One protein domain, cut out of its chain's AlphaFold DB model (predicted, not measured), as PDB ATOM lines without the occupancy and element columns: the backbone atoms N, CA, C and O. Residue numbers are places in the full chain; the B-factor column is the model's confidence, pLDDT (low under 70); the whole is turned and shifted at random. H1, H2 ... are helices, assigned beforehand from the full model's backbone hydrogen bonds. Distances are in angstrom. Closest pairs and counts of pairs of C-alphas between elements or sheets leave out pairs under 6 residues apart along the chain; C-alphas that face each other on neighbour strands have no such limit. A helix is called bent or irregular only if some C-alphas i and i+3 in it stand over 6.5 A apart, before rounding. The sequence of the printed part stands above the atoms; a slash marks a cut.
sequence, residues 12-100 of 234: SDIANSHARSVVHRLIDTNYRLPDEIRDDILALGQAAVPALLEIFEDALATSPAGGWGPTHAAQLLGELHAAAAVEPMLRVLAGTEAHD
ATOM      1  N   SER A  12      -2.350 -46.210 -38.690       70.06
ATOM      2  CA  SER A  12      -1.471 -46.429 -37.538       70.06
ATOM      3  C   SER A  12      -0.103 -45.773 -37.739       70.06
ATOM      4  O   SER A  12       0.426 -45.161 -36.813       70.06
ATOM      5  N   ASP A  13       0.448 -45.831 -38.952       77.81
ATOM      6  CA  ASP A  13       1.739 -45.212 -39.267       77.81
ATOM      7  C   ASP A  13       1.692 -43.682 -39.201       77.81
ATOM      8  O   ASP A  13       2.603 -43.050 -38.661       77.81
ATOM      9  N   ILE A  14       0.605 -43.072 -39.684       76.38
ATOM     10  CA  ILE A  14       0.406 -41.618 -39.593       76.38
ATOM     11  C   ILE A  14       0.240 -41.188 -38.131       76.38
ATOM     12  O   ILE A  14       0.847 -40.201 -37.711       76.38
ATOM     13  N   ALA A  15      -0.535 -41.934 -37.337       75.38
ATOM     14  CA  ALA A  15      -0.712 -41.654 -35.913       75.38
ATOM     15  C   ALA A  15       0.611 -41.771 -35.135       75.38
ATOM     16  O   ALA A  15       0.929 -40.892 -34.333       75.38
ATOM     17  N   ASN A  16       1.422 -42.791 -35.431       81.00
ATOM     18  CA  ASN A  16       2.741 -42.983 -34.823       81.00
ATOM     19  C   ASN A  16       3.746 -41.910 -35.263       81.00
ATOM     20  O   ASN A  16       4.535 -41.430 -34.451       81.00
ATOM     21  N   SER A  17       3.713 -41.493 -36.532       85.12
ATOM     22  CA  SER A  17       4.536 -40.390 -37.038       85.12
ATOM     23  C   SER A  17       4.183 -39.066 -36.357       85.12
ATOM     24  O   SER A  17       5.077 -38.335 -35.925       85.12
ATOM     25  N   HIS A  18       2.888 -38.792 -36.179       86.19
ATOM     26  CA  HIS A  18       2.419 -37.623 -35.444       86.19
ATOM     27  C   HIS A  18       2.847 -37.672 -33.973       86.19
ATOM     28  O   HIS A  18       3.435 -36.709 -33.482       86.19
ATOM     29  N   ALA A  19       2.635 -38.803 -33.292       83.38
ATOM     30  CA  ALA A  19       3.041 -38.976 -31.900       83.38
ATOM     31  C   ALA A  19       4.548 -38.766 -31.718       83.38
ATOM     32  O   ALA A  19       4.961 -38.013 -30.837       83.38
ATOM     33  N   ARG A  20       5.366 -39.334 -32.612       86.94
ATOM     34  CA  ARG A  20       6.814 -39.111 -32.630       86.94
ATOM     35  C   ARG A  20       7.144 -37.630 -32.805       86.94
ATOM     36  O   ARG A  20       7.906 -37.084 -32.016       86.94
ATOM     37  N   SER A  21       6.529 -36.938 -33.761       88.75
ATOM     38  CA  SER A  21       6.782 -35.506 -33.965       88.75
ATOM     39  C   SER A  21       6.453 -34.653 -32.734       88.75
ATOM     40  O   SER A  21       7.185 -33.707 -32.447       88.75
ATOM     41  N   VAL A  22       5.367 -34.957 -32.017       86.19
ATOM     42  CA  VAL A  22       4.994 -34.226 -30.794       86.19
ATOM     43  C   VAL A  22       5.992 -34.522 -29.674       86.19
ATOM     44  O   VAL A  22       6.482 -33.596 -29.033       86.19
ATOM     45  N   VAL A  23       6.348 -35.793 -29.482       85.81
ATOM     46  CA  VAL A  23       7.277 -36.245 -28.438       85.81
ATOM     47  C   VAL A  23       8.699 -35.719 -28.663       85.81
ATOM     48  O   VAL A  23       9.354 -35.316 -27.707       85.81
ATOM     49  N   HIS A  24       9.169 -35.596 -29.907       86.56
ATOM     50  CA  HIS A  24      10.497 -35.036 -30.196       86.56
ATOM     51  C   HIS A  24      10.661 -33.569 -29.767       86.56
ATOM     52  O   HIS A  24      11.790 -33.133 -29.543       86.56
ATOM     53  N   ARG A  25       9.567 -32.819 -29.547       86.69
ATOM     54  CA  ARG A  25       9.633 -31.467 -28.956       86.69
ATOM     55  C   ARG A  25      10.256 -31.484 -27.550       86.69
ATOM     56  O   ARG A  25      10.791 -30.465 -27.118       86.69
ATOM     57  N   LEU A  26      10.240 -32.630 -26.856       84.50
ATOM     58  CA  LEU A  26      10.874 -32.811 -25.546       84.50
ATOM     59  C   LEU A  26      12.395 -32.613 -25.576       84.50
ATOM     60  O   LEU A  26      12.961 -32.179 -24.575       84.50
ATOM     61  N   ILE A  27      13.053 -32.898 -26.705       80.69
ATOM     62  CA  ILE A  27      14.518 -32.829 -26.832       80.69
ATOM     63  C   ILE A  27      15.014 -31.385 -26.675       80.69
ATOM     64  O   ILE A  27      16.003 -31.140 -25.988       80.69
ATOM     65  N   ASP A  28      14.271 -30.426 -27.229       80.44
ATOM     66  CA  ASP A  28      14.599 -28.996 -27.166       80.44
ATOM     67  C   ASP A  28      14.075 -28.317 -25.890       80.44
ATOM     68  O   ASP A  28      14.244 -27.112 -25.679       80.44
ATOM     69  N   THR A  29      13.400 -29.077 -25.026       81.44
ATOM     70  CA  THR A  29      12.767 -28.530 -23.833       81.44
ATOM     71  C   THR A  29      13.798 -28.311 -22.726       81.44
ATOM     72  O   THR A  29      14.670 -29.141 -22.471       81.44
ATOM     73  N   ASN A  30      13.697 -27.177 -22.034       83.00
ATOM     74  CA  ASN A  30      14.561 -26.863 -20.896       83.00
ATOM     75  C   ASN A  30      14.031 -27.528 -19.603       83.00
ATOM     76  O   ASN A  30      13.197 -28.431 -19.644       83.00
ATOM     77  N   TYR A  31      14.480 -27.057 -18.437       83.94
ATOM     78  CA  TYR A  31      14.172 -27.639 -17.126       83.94
ATOM     79  C   TYR A  31      12.690 -27.807 -16.794       83.94
ATOM     80  O   TYR A  31      12.341 -28.596 -15.920       83.94
ATOM     81  N   ARG A  32      11.816 -27.062 -17.470       87.12
ATOM     82  CA  ARG A  32      10.377 -27.114 -17.269       87.12
ATOM     83  C   ARG A  32       9.706 -27.603 -18.540       87.12
ATOM     84  O   ARG A  32       9.867 -26.971 -19.580       87.12
ATOM     85  N   LEU A  33       8.928 -28.674 -18.414       89.19
ATOM     86  CA  LEU A  33       8.018 -29.139 -19.452       89.19
ATOM     87  C   LEU A  33       6.859 -28.135 -19.590       89.19
ATOM     88  O   LEU A  33       6.174 -27.888 -18.595       89.19
ATOM     89  N   PRO A  34       6.654 -27.509 -20.764       92.06
ATOM     90  CA  PRO A  34       5.489 -26.669 -21.003       92.06
ATOM     91  C   PRO A  34       4.200 -27.483 -20.892       92.06
ATOM     92  O   PRO A  34       4.113 -28.570 -21.468       92.06
ATOM     93  N   ASP A  35       3.200 -26.931 -20.201       92.19
ATOM     94  CA  ASP A  35       1.916 -27.604 -19.963       92.19
ATOM     95  C   ASP A  35       1.233 -27.999 -21.284       92.19
ATOM     96  O   ASP A  35       0.709 -29.096 -21.389       92.19
ATOM     97  N   GLU A  36       1.352 -27.172 -22.329       92.56
ATOM     98  CA  GLU A  36       0.838 -27.473 -23.674       92.56
ATOM     99  C   GLU A  36       1.445 -28.756 -24.266       92.56
ATOM    100  O   GLU A  36       0.721 -29.621 -24.740       92.56
ATOM    101  N   ILE A  37       2.771 -28.928 -24.184       92.62
ATOM    102  CA  ILE A  37       3.450 -30.126 -24.710       92.62
ATOM    103  C   ILE A  37       3.061 -31.356 -23.891       92.62
ATOM    104  O   ILE A  37       2.839 -32.431 -24.445       92.62
ATOM    105  N   ARG A  38       2.981 -31.200 -22.566       95.25
ATOM    106  CA  ARG A  38       2.525 -32.260 -21.668       95.25
ATOM    107  C   ARG A  38       1.111 -32.702 -22.029       95.25
ATOM    108  O   ARG A  38       0.896 -33.890 -22.241       95.25
ATOM    109  N   ASP A  39       0.179 -31.763 -22.133       94.69
ATOM    110  CA  ASP A  39      -1.227 -32.040 -22.412       94.69
ATOM    111  C   ASP A  39      -1.414 -32.656 -23.807       94.69
ATOM    112  O   ASP A  39      -2.169 -33.620 -23.939       94.69
ATOM    113  N   ASP A  40      -0.669 -32.191 -24.818       93.75
ATOM    114  CA  ASP A  40      -0.641 -32.792 -26.158       93.75
ATOM    115  C   ASP A  40      -0.216 -34.271 -26.101       93.75
ATOM    116  O   ASP A  40      -0.860 -35.141 -26.693       93.75
ATOM    117  N   ILE A  41       0.859 -34.582 -25.367       93.38
ATOM    118  CA  ILE A  41       1.369 -35.955 -25.231       93.38
ATOM    119  C   ILE A  41       0.395 -36.829 -24.436       93.38
ATOM    120  O   ILE A  41       0.129 -37.969 -24.822       93.38
ATOM    121  N   LEU A  42      -0.182 -36.305 -23.354       94.69
ATOM    122  CA  LEU A  42      -1.184 -37.031 -22.576       94.69
ATOM    123  C   LEU A  42      -2.461 -37.289 -23.389       94.69
ATOM    124  O   LEU A  42      -3.061 -38.355 -23.247       94.69
ATOM    125  N   ALA A  43      -2.851 -36.369 -24.277       94.56
ATOM    126  CA  ALA A  43      -3.989 -36.543 -25.178       94.56
ATOM    127  C   ALA A  43      -3.755 -37.643 -26.229       94.56
ATOM    128  O   ALA A  43      -4.705 -38.325 -26.618       94.56
ATOM    129  N   LEU A  44      -2.504 -37.864 -26.652       93.19
ATOM    130  CA  LEU A  44      -2.127 -39.012 -27.489       93.19
ATOM    131  C   LEU A  44      -2.209 -40.347 -26.725       93.19
ATOM    132  O   LEU A  44      -2.378 -41.408 -27.332       93.19
ATOM    133  N   GLY A  45      -2.107 -40.309 -25.394       94.44
ATOM    134  CA  GLY A  45      -2.243 -41.475 -24.530       94.44
ATOM    135  C   GLY A  45      -1.191 -42.549 -24.824       94.44
ATOM    136  O   GLY A  45      -0.005 -42.266 -24.984       94.44
ATOM    137  N   GLN A  46      -1.627 -43.807 -24.930       94.19
ATOM    138  CA  GLN A  46      -0.724 -44.944 -25.155       94.19
ATOM    139  C   GLN A  46      -0.006 -44.905 -26.516       94.19
ATOM    140  O   GLN A  46       1.047 -45.521 -26.659       94.19
ATOM    141  N   ALA A  47      -0.514 -44.150 -27.498       92.06
ATOM    142  CA  ALA A  47       0.162 -43.983 -28.788       92.06
ATOM    143  C   ALA A  47       1.489 -43.207 -28.668       92.06
ATOM    144  O   ALA A  47       2.352 -43.337 -29.533       92.06
ATOM    145  N   ALA A  48       1.681 -42.430 -27.595       94.38
ATOM    146  CA  ALA A  48       2.935 -41.722 -27.342       94.38
ATOM    147  C   ALA A  48       4.031 -42.614 -26.738       94.38
ATOM    148  O   ALA A  48       5.208 -42.268 -26.822       94.38
ATOM    149  N   VAL A  49       3.672 -43.758 -26.142       95.44
ATOM    150  CA  VAL A  49       4.607 -44.601 -25.377       95.44
ATOM    151  C   VAL A  49       5.813 -45.053 -26.207       95.44
ATOM    152  O   VAL A  49       6.925 -44.865 -25.720       95.44
ATOM    153  N   PRO A  50       5.670 -45.571 -27.446       94.31
ATOM    154  CA  PRO A  50       6.831 -45.982 -28.236       94.31
ATOM    155  C   PRO A  50       7.829 -44.842 -28.472       94.31
ATOM    156  O   PRO A  50       9.023 -45.025 -28.265       94.31
ATOM    157  N   ALA A  51       7.345 -43.646 -28.815       93.38
ATOM    158  CA  ALA A  51       8.207 -42.488 -29.047       93.38
ATOM    159  C   ALA A  51       8.868 -41.972 -27.755       93.38
ATOM    160  O   ALA A  51      10.005 -41.509 -27.778       93.38
ATOM    161  N   LEU A  52       8.177 -42.056 -26.612       94.62
ATOM    162  CA  LEU A  52       8.760 -41.704 -25.313       94.62
ATOM    163  C   LEU A  52       9.867 -42.687 -24.914       94.62
ATOM    164  O   LEU A  52      10.882 -42.266 -24.365       94.62
ATOM    165  N   LEU A  53       9.688 -43.978 -25.215       93.19
ATOM    166  CA  LEU A  53      10.712 -44.997 -24.994       93.19
ATOM    167  C   LEU A  53      11.924 -44.806 -25.906       93.19
ATOM    168  O   LEU A  53      13.035 -44.976 -25.424       93.19
ATOM    169  N   GLU A  54      11.736 -44.386 -27.161       90.94
ATOM    170  CA  GLU A  54      12.846 -44.041 -28.066       90.94
ATOM    171  C   GLU A  54      13.751 -42.956 -27.447       90.94
ATOM    172  O   GLU A  54      14.946 -43.181 -27.276       90.94
ATOM    173  N   ILE A  55      13.179 -41.830 -26.989       89.06
ATOM    174  CA  ILE A  55      13.948 -40.761 -26.310       89.06
ATOM    175  C   ILE A  55      14.670 -41.290 -25.066       89.06
ATOM    176  O   ILE A  55      15.782 -40.871 -24.736       89.06
ATOM    177  N   PHE A  56      14.002 -42.170 -24.331       84.62
ATOM    178  CA  PHE A  56      14.498 -42.687 -23.071       84.62
ATOM    179  C   PHE A  56      15.631 -43.712 -23.265       84.62
ATOM    180  O   PHE A  56      16.582 -43.722 -22.488       84.62
ATOM    181  N   GLU A  57      15.588 -44.526 -24.322       84.00
ATOM    182  CA  GLU A  57      16.660 -45.456 -24.693       84.00
ATOM    183  C   GLU A  57      17.859 -44.740 -25.331       84.00
ATOM    184  O   GLU A  57      19.002 -45.098 -25.041       84.00
ATOM    185  N   ASP A  58      17.631 -43.677 -26.109       84.19
ATOM    186  CA  ASP A  58      18.704 -42.831 -26.653       84.19
ATOM    187  C   ASP A  58      19.571 -42.208 -25.543       84.19
ATOM    188  O   ASP A  58      20.774 -41.979 -25.726       84.19
ATOM    189  N   ALA A  59      18.995 -42.002 -24.353       79.94
ATOM    190  CA  ALA A  59      19.718 -41.527 -23.177       79.94
ATOM    191  C   ALA A  59      20.824 -42.495 -22.714       79.94
ATOM    192  O   ALA A  59      21.803 -42.047 -22.128       79.94
ATOM    193  N   LEU A  60      20.716 -43.800 -23.001       73.81
ATOM    194  CA  LEU A  60      21.796 -44.765 -22.739       73.81
ATOM    195  C   LEU A  60      22.955 -44.618 -23.723       73.81
ATOM    196  O   LEU A  60      24.103 -44.896 -23.381       73.81
ATOM    197  N   ALA A  61      22.659 -44.208 -24.956       78.06
ATOM    198  CA  ALA A  61      23.663 -44.037 -26.001       78.06
ATOM    199  C   ALA A  61      24.461 -42.733 -25.837       78.06
ATOM    200  O   ALA A  61      25.567 -42.610 -26.367       78.06
ATOM    201  N   THR A  62      23.924 -41.761 -25.096       68.38
ATOM    202  CA  THR A  62      24.560 -40.467 -24.843       68.38
ATOM    203  C   THR A  62      24.927 -40.329 -23.370       68.38
ATOM    204  O   THR A  62      24.064 -40.135 -22.528       68.38
ATOM    205  N   SER A  63      26.225 -40.406 -23.052       57.38
ATOM    206  CA  SER A  63      26.738 -40.186 -21.693       57.38
ATOM    207  C   SER A  63      27.496 -38.851 -21.586       57.38
ATOM    208  O   SER A  63      28.384 -38.599 -22.410       57.38
ATOM    209  N   PRO A  64      27.197 -38.003 -20.581       60.19
ATOM    210  CA  PRO A  64      26.080 -38.134 -19.639       60.19
ATOM    211  C   PRO A  64      24.738 -37.988 -20.367       60.19
ATOM    212  O   PRO A  64      24.695 -37.294 -21.384       60.19
ATOM    213  N   ALA A  65      23.675 -38.612 -19.841       59.50
ATOM    214  CA  ALA A  65      22.314 -38.488 -20.371       59.50
ATOM    215  C   ALA A  65      21.957 -36.997 -20.465       59.50
ATOM    216  O   ALA A  65      21.668 -36.326 -19.471       59.50
ATOM    217  N   GLY A  66      22.130 -36.442 -21.660       63.25
ATOM    218  CA  GLY A  66      22.186 -35.006 -21.868       63.25
ATOM    219  C   GLY A  66      20.787 -34.412 -21.931       63.25
ATOM    220  O   GLY A  66      19.923 -34.904 -22.647       63.25
ATOM    221  N   GLY A  67      20.579 -33.302 -21.225       78.50
ATOM    222  CA  GLY A  67      19.359 -32.504 -21.342       78.50
ATOM    223  C   GLY A  67      18.177 -33.010 -20.514       78.50
ATOM    224  O   GLY A  67      18.286 -33.903 -19.678       78.50
ATOM    225  N   TRP A  68      17.031 -32.359 -20.708       87.94
ATOM    226  CA  TRP A  68      15.818 -32.613 -19.927       87.94
ATOM    227  C   TRP A  68      14.838 -33.566 -20.616       87.94
ATOM    228  O   TRP A  68      13.948 -34.089 -19.951       87.94
ATOM    229  N   GLY A  69      15.033 -33.843 -21.909       90.88
ATOM    230  CA  GLY A  69      14.172 -34.714 -22.713       90.88
ATOM    231  C   GLY A  69      13.911 -36.082 -22.071       90.88
ATOM    232  O   GLY A  69      12.749 -36.385 -21.807       90.88
ATOM    233  N   PRO A  70      14.945 -36.875 -21.721       92.19
ATOM    234  CA  PRO A  70      14.748 -38.181 -21.082       92.19
ATOM    235  C   PRO A  70      14.061 -38.100 -19.715       92.19
ATOM    236  O   PRO A  70      13.262 -38.964 -19.364       92.19
ATOM    237  N   THR A  71      14.326 -37.037 -18.947       93.06
ATOM    238  CA  THR A  71      13.684 -36.819 -17.638       93.06
ATOM    239  C   THR A  71      12.189 -36.532 -17.805       93.06
ATOM    240  O   THR A  71      11.366 -37.104 -17.089       93.06
ATOM    241  N   HIS A  72      11.824 -35.690 -18.775       94.25
ATOM    242  CA  HIS A  72      10.425 -35.414 -19.112       94.25
ATOM    243  C   HIS A  72       9.734 -36.649 -19.692       94.25
ATOM    244  O   HIS A  72       8.589 -36.924 -19.340       94.25
ATOM    245  N   ALA A  73      10.430 -37.429 -20.522       94.75
ATOM    246  CA  ALA A  73       9.906 -38.676 -21.067       94.75
ATOM    247  C   ALA A  73       9.588 -39.686 -19.954       94.75
ATOM    248  O   ALA A  73       8.488 -40.234 -19.927       94.75
ATOM    249  N   ALA A  74      10.497 -39.859 -18.989       95.31
ATOM    250  CA  ALA A  74      10.266 -40.700 -17.818       95.31
ATOM    251  C   ALA A  74       9.024 -40.255 -17.035       95.31
ATOM    252  O   ALA A  74       8.160 -41.076 -16.741       95.31
ATOM    253  N   GLN A  75       8.899 -38.952 -16.757       95.31
ATOM    254  CA  GLN A  75       7.728 -38.401 -16.074       95.31
ATOM    255  C   GLN A  75       6.426 -38.711 -16.831       95.31
ATOM    256  O   GLN A  75       5.473 -39.205 -16.236       95.31
ATOM    257  N   LEU A  76       6.386 -38.461 -18.142       96.50
ATOM    258  CA  LEU A  76       5.196 -38.689 -18.963       96.50
ATOM    259  C   LEU A  76       4.815 -40.173 -19.044       96.50
ATOM    260  O   LEU A  76       3.631 -40.496 -19.017       96.50
ATOM    261  N   LEU A  77       5.791 -41.085 -19.089       96.56
ATOM    262  CA  LEU A  77       5.542 -42.531 -19.031       96.56
ATOM    263  C   LEU A  77       4.888 -42.950 -17.703       96.56
ATOM    264  O   LEU A  77       3.992 -43.797 -17.712       96.56
ATOM    265  N   GLY A  78       5.292 -42.325 -16.592       95.50
ATOM    266  CA  GLY A  78       4.646 -42.466 -15.284       95.50
ATOM    267  C   GLY A  78       3.197 -41.998 -15.295       95.50
ATOM    268  O   GLY A  78       2.289 -42.758 -14.969       95.50
ATOM    269  N   GLU A  79       2.957 -40.777 -15.775       95.56
ATOM    270  CA  GLU A  79       1.612 -40.196 -15.857       95.56
ATOM    271  C   GLU A  79       0.668 -41.018 -16.759       95.56
ATOM    272  O   GLU A  79      -0.518 -41.190 -16.453       95.56
ATOM    273  N   LEU A  80       1.203 -41.599 -17.835       95.81
ATOM    274  CA  LEU A  80       0.492 -42.512 -18.733       95.81
ATOM    275  C   LEU A  80       0.303 -43.927 -18.159       95.81
ATOM    276  O   LEU A  80      -0.372 -44.740 -18.793       95.81
ATOM    277  N   HIS A  81       0.880 -44.237 -16.994       95.19
ATOM    278  CA  HIS A  81       0.909 -45.574 -16.391       95.19
ATOM    279  C   HIS A  81       1.389 -46.646 -17.387       95.19
ATOM    280  O   HIS A  81       0.823 -47.738 -17.499       95.19
ATOM    281  N   ALA A  82       2.417 -46.313 -18.169       96.19
ATOM    282  CA  ALA A  82       2.907 -47.147 -19.255       96.19
ATOM    283  C   ALA A  82       3.698 -48.349 -18.715       96.19
ATOM    284  O   ALA A  82       4.914 -48.289 -18.565       96.19
ATOM    285  N   ALA A  83       3.029 -49.479 -18.470       96.31
ATOM    286  CA  ALA A  83       3.677 -50.703 -17.977       96.31
ATOM    287  C   ALA A  83       4.828 -51.197 -18.882       96.31
ATOM    288  O   ALA A  83       5.794 -51.780 -18.397       96.31
ATOM    289  N   ALA A  84       4.766 -50.911 -20.188       96.06
ATOM    290  CA  ALA A  84       5.846 -51.205 -21.131       96.06
ATOM    291  C   ALA A  84       7.160 -50.459 -20.814       96.06
ATOM    292  O   ALA A  84       8.219 -50.872 -21.281       96.06
ATOM    293  N   ALA A  85       7.109 -49.391 -20.013       97.00
ATOM    294  CA  ALA A  85       8.273 -48.607 -19.620       97.00
ATOM    295  C   ALA A  85       9.088 -49.218 -18.480       97.00
ATOM    296  O   ALA A  85      10.222 -48.793 -18.284       97.00
ATOM    297  N   VAL A  86       8.567 -50.221 -17.766       97.69
ATOM    298  CA  VAL A  86       9.253 -50.804 -16.604       97.69
ATOM    299  C   VAL A  86      10.628 -51.357 -16.985       97.69
ATOM    300  O   VAL A  86      11.631 -50.928 -16.426       97.69
ATOM    301  N   GLU A  87      10.711 -52.263 -17.962       96.38
ATOM    302  CA  GLU A  87      11.993 -52.879 -18.351       96.38
ATOM    303  C   GLU A  87      12.991 -51.860 -18.936       96.38
ATOM    304  O   GLU A  87      14.160 -51.880 -18.543       96.38
ATOM    305  N   PRO A  88      12.591 -50.939 -19.841       95.44
ATOM    306  CA  PRO A  88      13.455 -49.833 -20.247       95.44
ATOM    307  C   PRO A  88      13.948 -48.987 -19.067       95.44
ATOM    308  O   PRO A  88      15.148 -48.753 -18.965       95.44
ATOM    309  N   MET A  89      13.071 -48.580 -18.143       96.19
ATOM    310  CA  MET A  89      13.436 -47.797 -16.952       96.19
ATOM    311  C   MET A  89      14.438 -48.519 -16.060       96.19
ATOM    312  O   MET A  89      15.399 -47.900 -15.615       96.19
ATOM    313  N   LEU A  90      14.274 -49.826 -15.860       96.44
ATOM    314  CA  LEU A  90      15.231 -50.636 -15.111       96.44
ATOM    315  C   LEU A  90      16.600 -50.710 -15.801       96.44
ATOM    316  O   LEU A  90      17.624 -50.596 -15.128       96.44
ATOM    317  N   ARG A  91      16.635 -50.850 -17.134       94.12
ATOM    318  CA  ARG A  91      17.891 -50.824 -17.906       94.12
ATOM    319  C   ARG A  91      18.590 -49.470 -17.814       94.12
ATOM    320  O   ARG A  91      19.803 -49.442 -17.632       94.12
ATOM    321  N   VAL A  92      17.842 -48.372 -17.919       92.44
ATOM    322  CA  VAL A  92      18.403 -47.021 -17.779       92.44
ATOM    323  C   VAL A  92      18.918 -46.787 -16.370       92.44
ATOM    324  O   VAL A  92      20.052 -46.353 -16.224       92.44
ATOM    325  N   LEU A  93      18.152 -47.162 -15.346       94.19
ATOM    326  CA  LEU A  93      18.566 -47.038 -13.949       94.19
ATOM    327  C   LEU A  93      19.873 -47.790 -13.651       94.19
ATOM    328  O   LEU A  93      20.673 -47.328 -12.848       94.19
ATOM    329  N   ALA A  94      20.097 -48.940 -14.293       93.56
ATOM    330  CA  ALA A  94      21.345 -49.693 -14.165       93.56
ATOM    331  C   ALA A  94      22.539 -49.032 -14.878       93.56
ATOM    332  O   ALA A  94      23.684 -49.363 -14.578       93.56
ATOM    333  N   GLY A  95      22.281 -48.150 -15.847       90.19
ATOM    334  CA  GLY A  95      23.294 -47.430 -16.621       90.19
ATOM    335  C   GLY A  95      23.523 -45.982 -16.178       90.19
ATOM    336  O   GLY A  95      24.408 -45.330 -16.729       90.19
ATOM    337  N   THR A  96      22.735 -45.472 -15.228       89.50
ATOM    338  CA  THR A  96      22.864 -44.119 -14.671       89.50
ATOM    339  C   THR A  96      23.531 -44.133 -13.304       89.50
ATOM    340  O   THR A  96      23.469 -45.109 -12.560       89.50
ATOM    341  N   GLU A  97      24.147 -43.012 -12.954       87.81
ATOM    342  CA  GLU A  97      24.775 -42.821 -11.655       87.81
ATOM    343  C   GLU A  97      23.798 -42.179 -10.662       87.81
ATOM    344  O   GLU A  97      22.950 -41.370 -11.035       87.81
ATOM    345  N   ALA A  98      23.986 -42.413  -9.360       84.69
ATOM    346  CA  ALA A  98      23.081 -41.937  -8.298       84.69
ATOM    347  C   ALA A  98      22.934 -40.400  -8.170       84.69
ATOM    348  O   ALA A  98      22.172 -39.915  -7.342       84.69
ATOM    349  N   HIS A  99      23.694 -39.628  -8.945       84.00
ATOM    350  CA  HIS A  99      23.652 -38.163  -8.994       84.00
ATOM    351  C   HIS A  99      23.103 -37.635 -10.331       84.00
ATOM    352  O   HIS A  99      23.001 -36.418 -10.527       84.00
ATOM    353  N   ASP A 100      22.735 -38.535 -11.246       88.62
ATOM    354  CA  ASP A 100      22.073 -38.191 -12.490       88.62
ATOM    355  C   ASP A 100      20.608 -37.859 -12.219       88.62
ATOM    356  O   ASP A 100      19.863 -38.611 -11.597       88.62
TER     357      ASP A 100
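AT A GLANCE: This is residues 12 to 100 of the 234 residues of an uncharacterized protein of Deltaproteobacteria bacterium (UniProt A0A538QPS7). The bent helix H2 makes a V, and H1 packs over one side of that V while H3 packs over the other; H4 runs alongside the longer arm, H2b. The end of H1 at Leu 26 meets the start of H3 at Gly 69 in the opening of the V. The printed part has 89 residues, with four named helices in the order H1, H2, H3, H4 and no named strand, and its class is all helix. It is compact, with a radius of gyration of the C-alphas of 12.4 A and spans of 35 by 26 by 20 A.

IN THESE COORDINATES: Begin with the longest helix, H2, residues 35 to 61. By its hydrogen bonds it was assigned as one helix, but it is bent: C-alphas 43 and 46 are 9.0 A apart. Find C-alpha 35 at (1.916, -27.604, -19.963); from there arm H2a runs to residue 43, 11.9 A. Arm H2b, residues 46 to 61, spans 24.4 A and is irregular, with C-alphas 47 and 50 7.0 A apart. H1, residues 12 to 26, begins at C-alpha 12 at (-1.471, -46.429, -37.538) and spans 21.9 A. H3, residues 69 to 79, spans 15.3 A. H4, residues 83 to 95, spans 19.9 A, ends at C-alpha 95 at (23.294, -47.430, -16.621), and is only just irregular, with C-alphas 84 and 87 7.0 A apart.

HOW THE PARTS SIT: Start at the hub, H2, which touches the three other helices; its arms stand at a steep tilt of 62 degrees. H1 touches H2b at a steep tilt of 51 degrees, the closest C-alphas being those of Arg 20 and Ala 51, 5.1 A apart. H1 and H2a form a helical hairpin, at 24 degrees, with the C-alphas of Val 23 and Ile 41 closest at 6.7 A. H2b and H3 form another, at 37 degrees, only just steep; look at the C-alphas of Phe 56 and Pro 70, their closest, 4.9 A apart. H3 also touches H2a, closest at the C-alphas of Arg 38 and Leu 76, 7.5 A. H1 touches H3 with residue 26 alone, the C-alphas of Leu 26 and Gly 69 being 4.7 A apart. H4 touches H2b at a shallow tilt of 10 degrees, the same way, closest at the C-alphas of Leu 60 and Val 92, 6.4 A. H4 is apart from H1 and H2a. Every O i to N i+4 pair is within hydrogen-bond range in H2a and H3; the counts are 9 of 11 in H1, 8 of 12 in H2b and 7 of 9 in H4.

THE WHOLE: The C-alphas farthest apart are those of Ser 12 and His 99, 38.9 A. The printed part has no cut; the link from H3 to H4 is tight, and those from H1 to H2 and H2 to H3 are short. The mean pLDDT of the printed part is 88.1; look for values under 70 at residues 62 to 66.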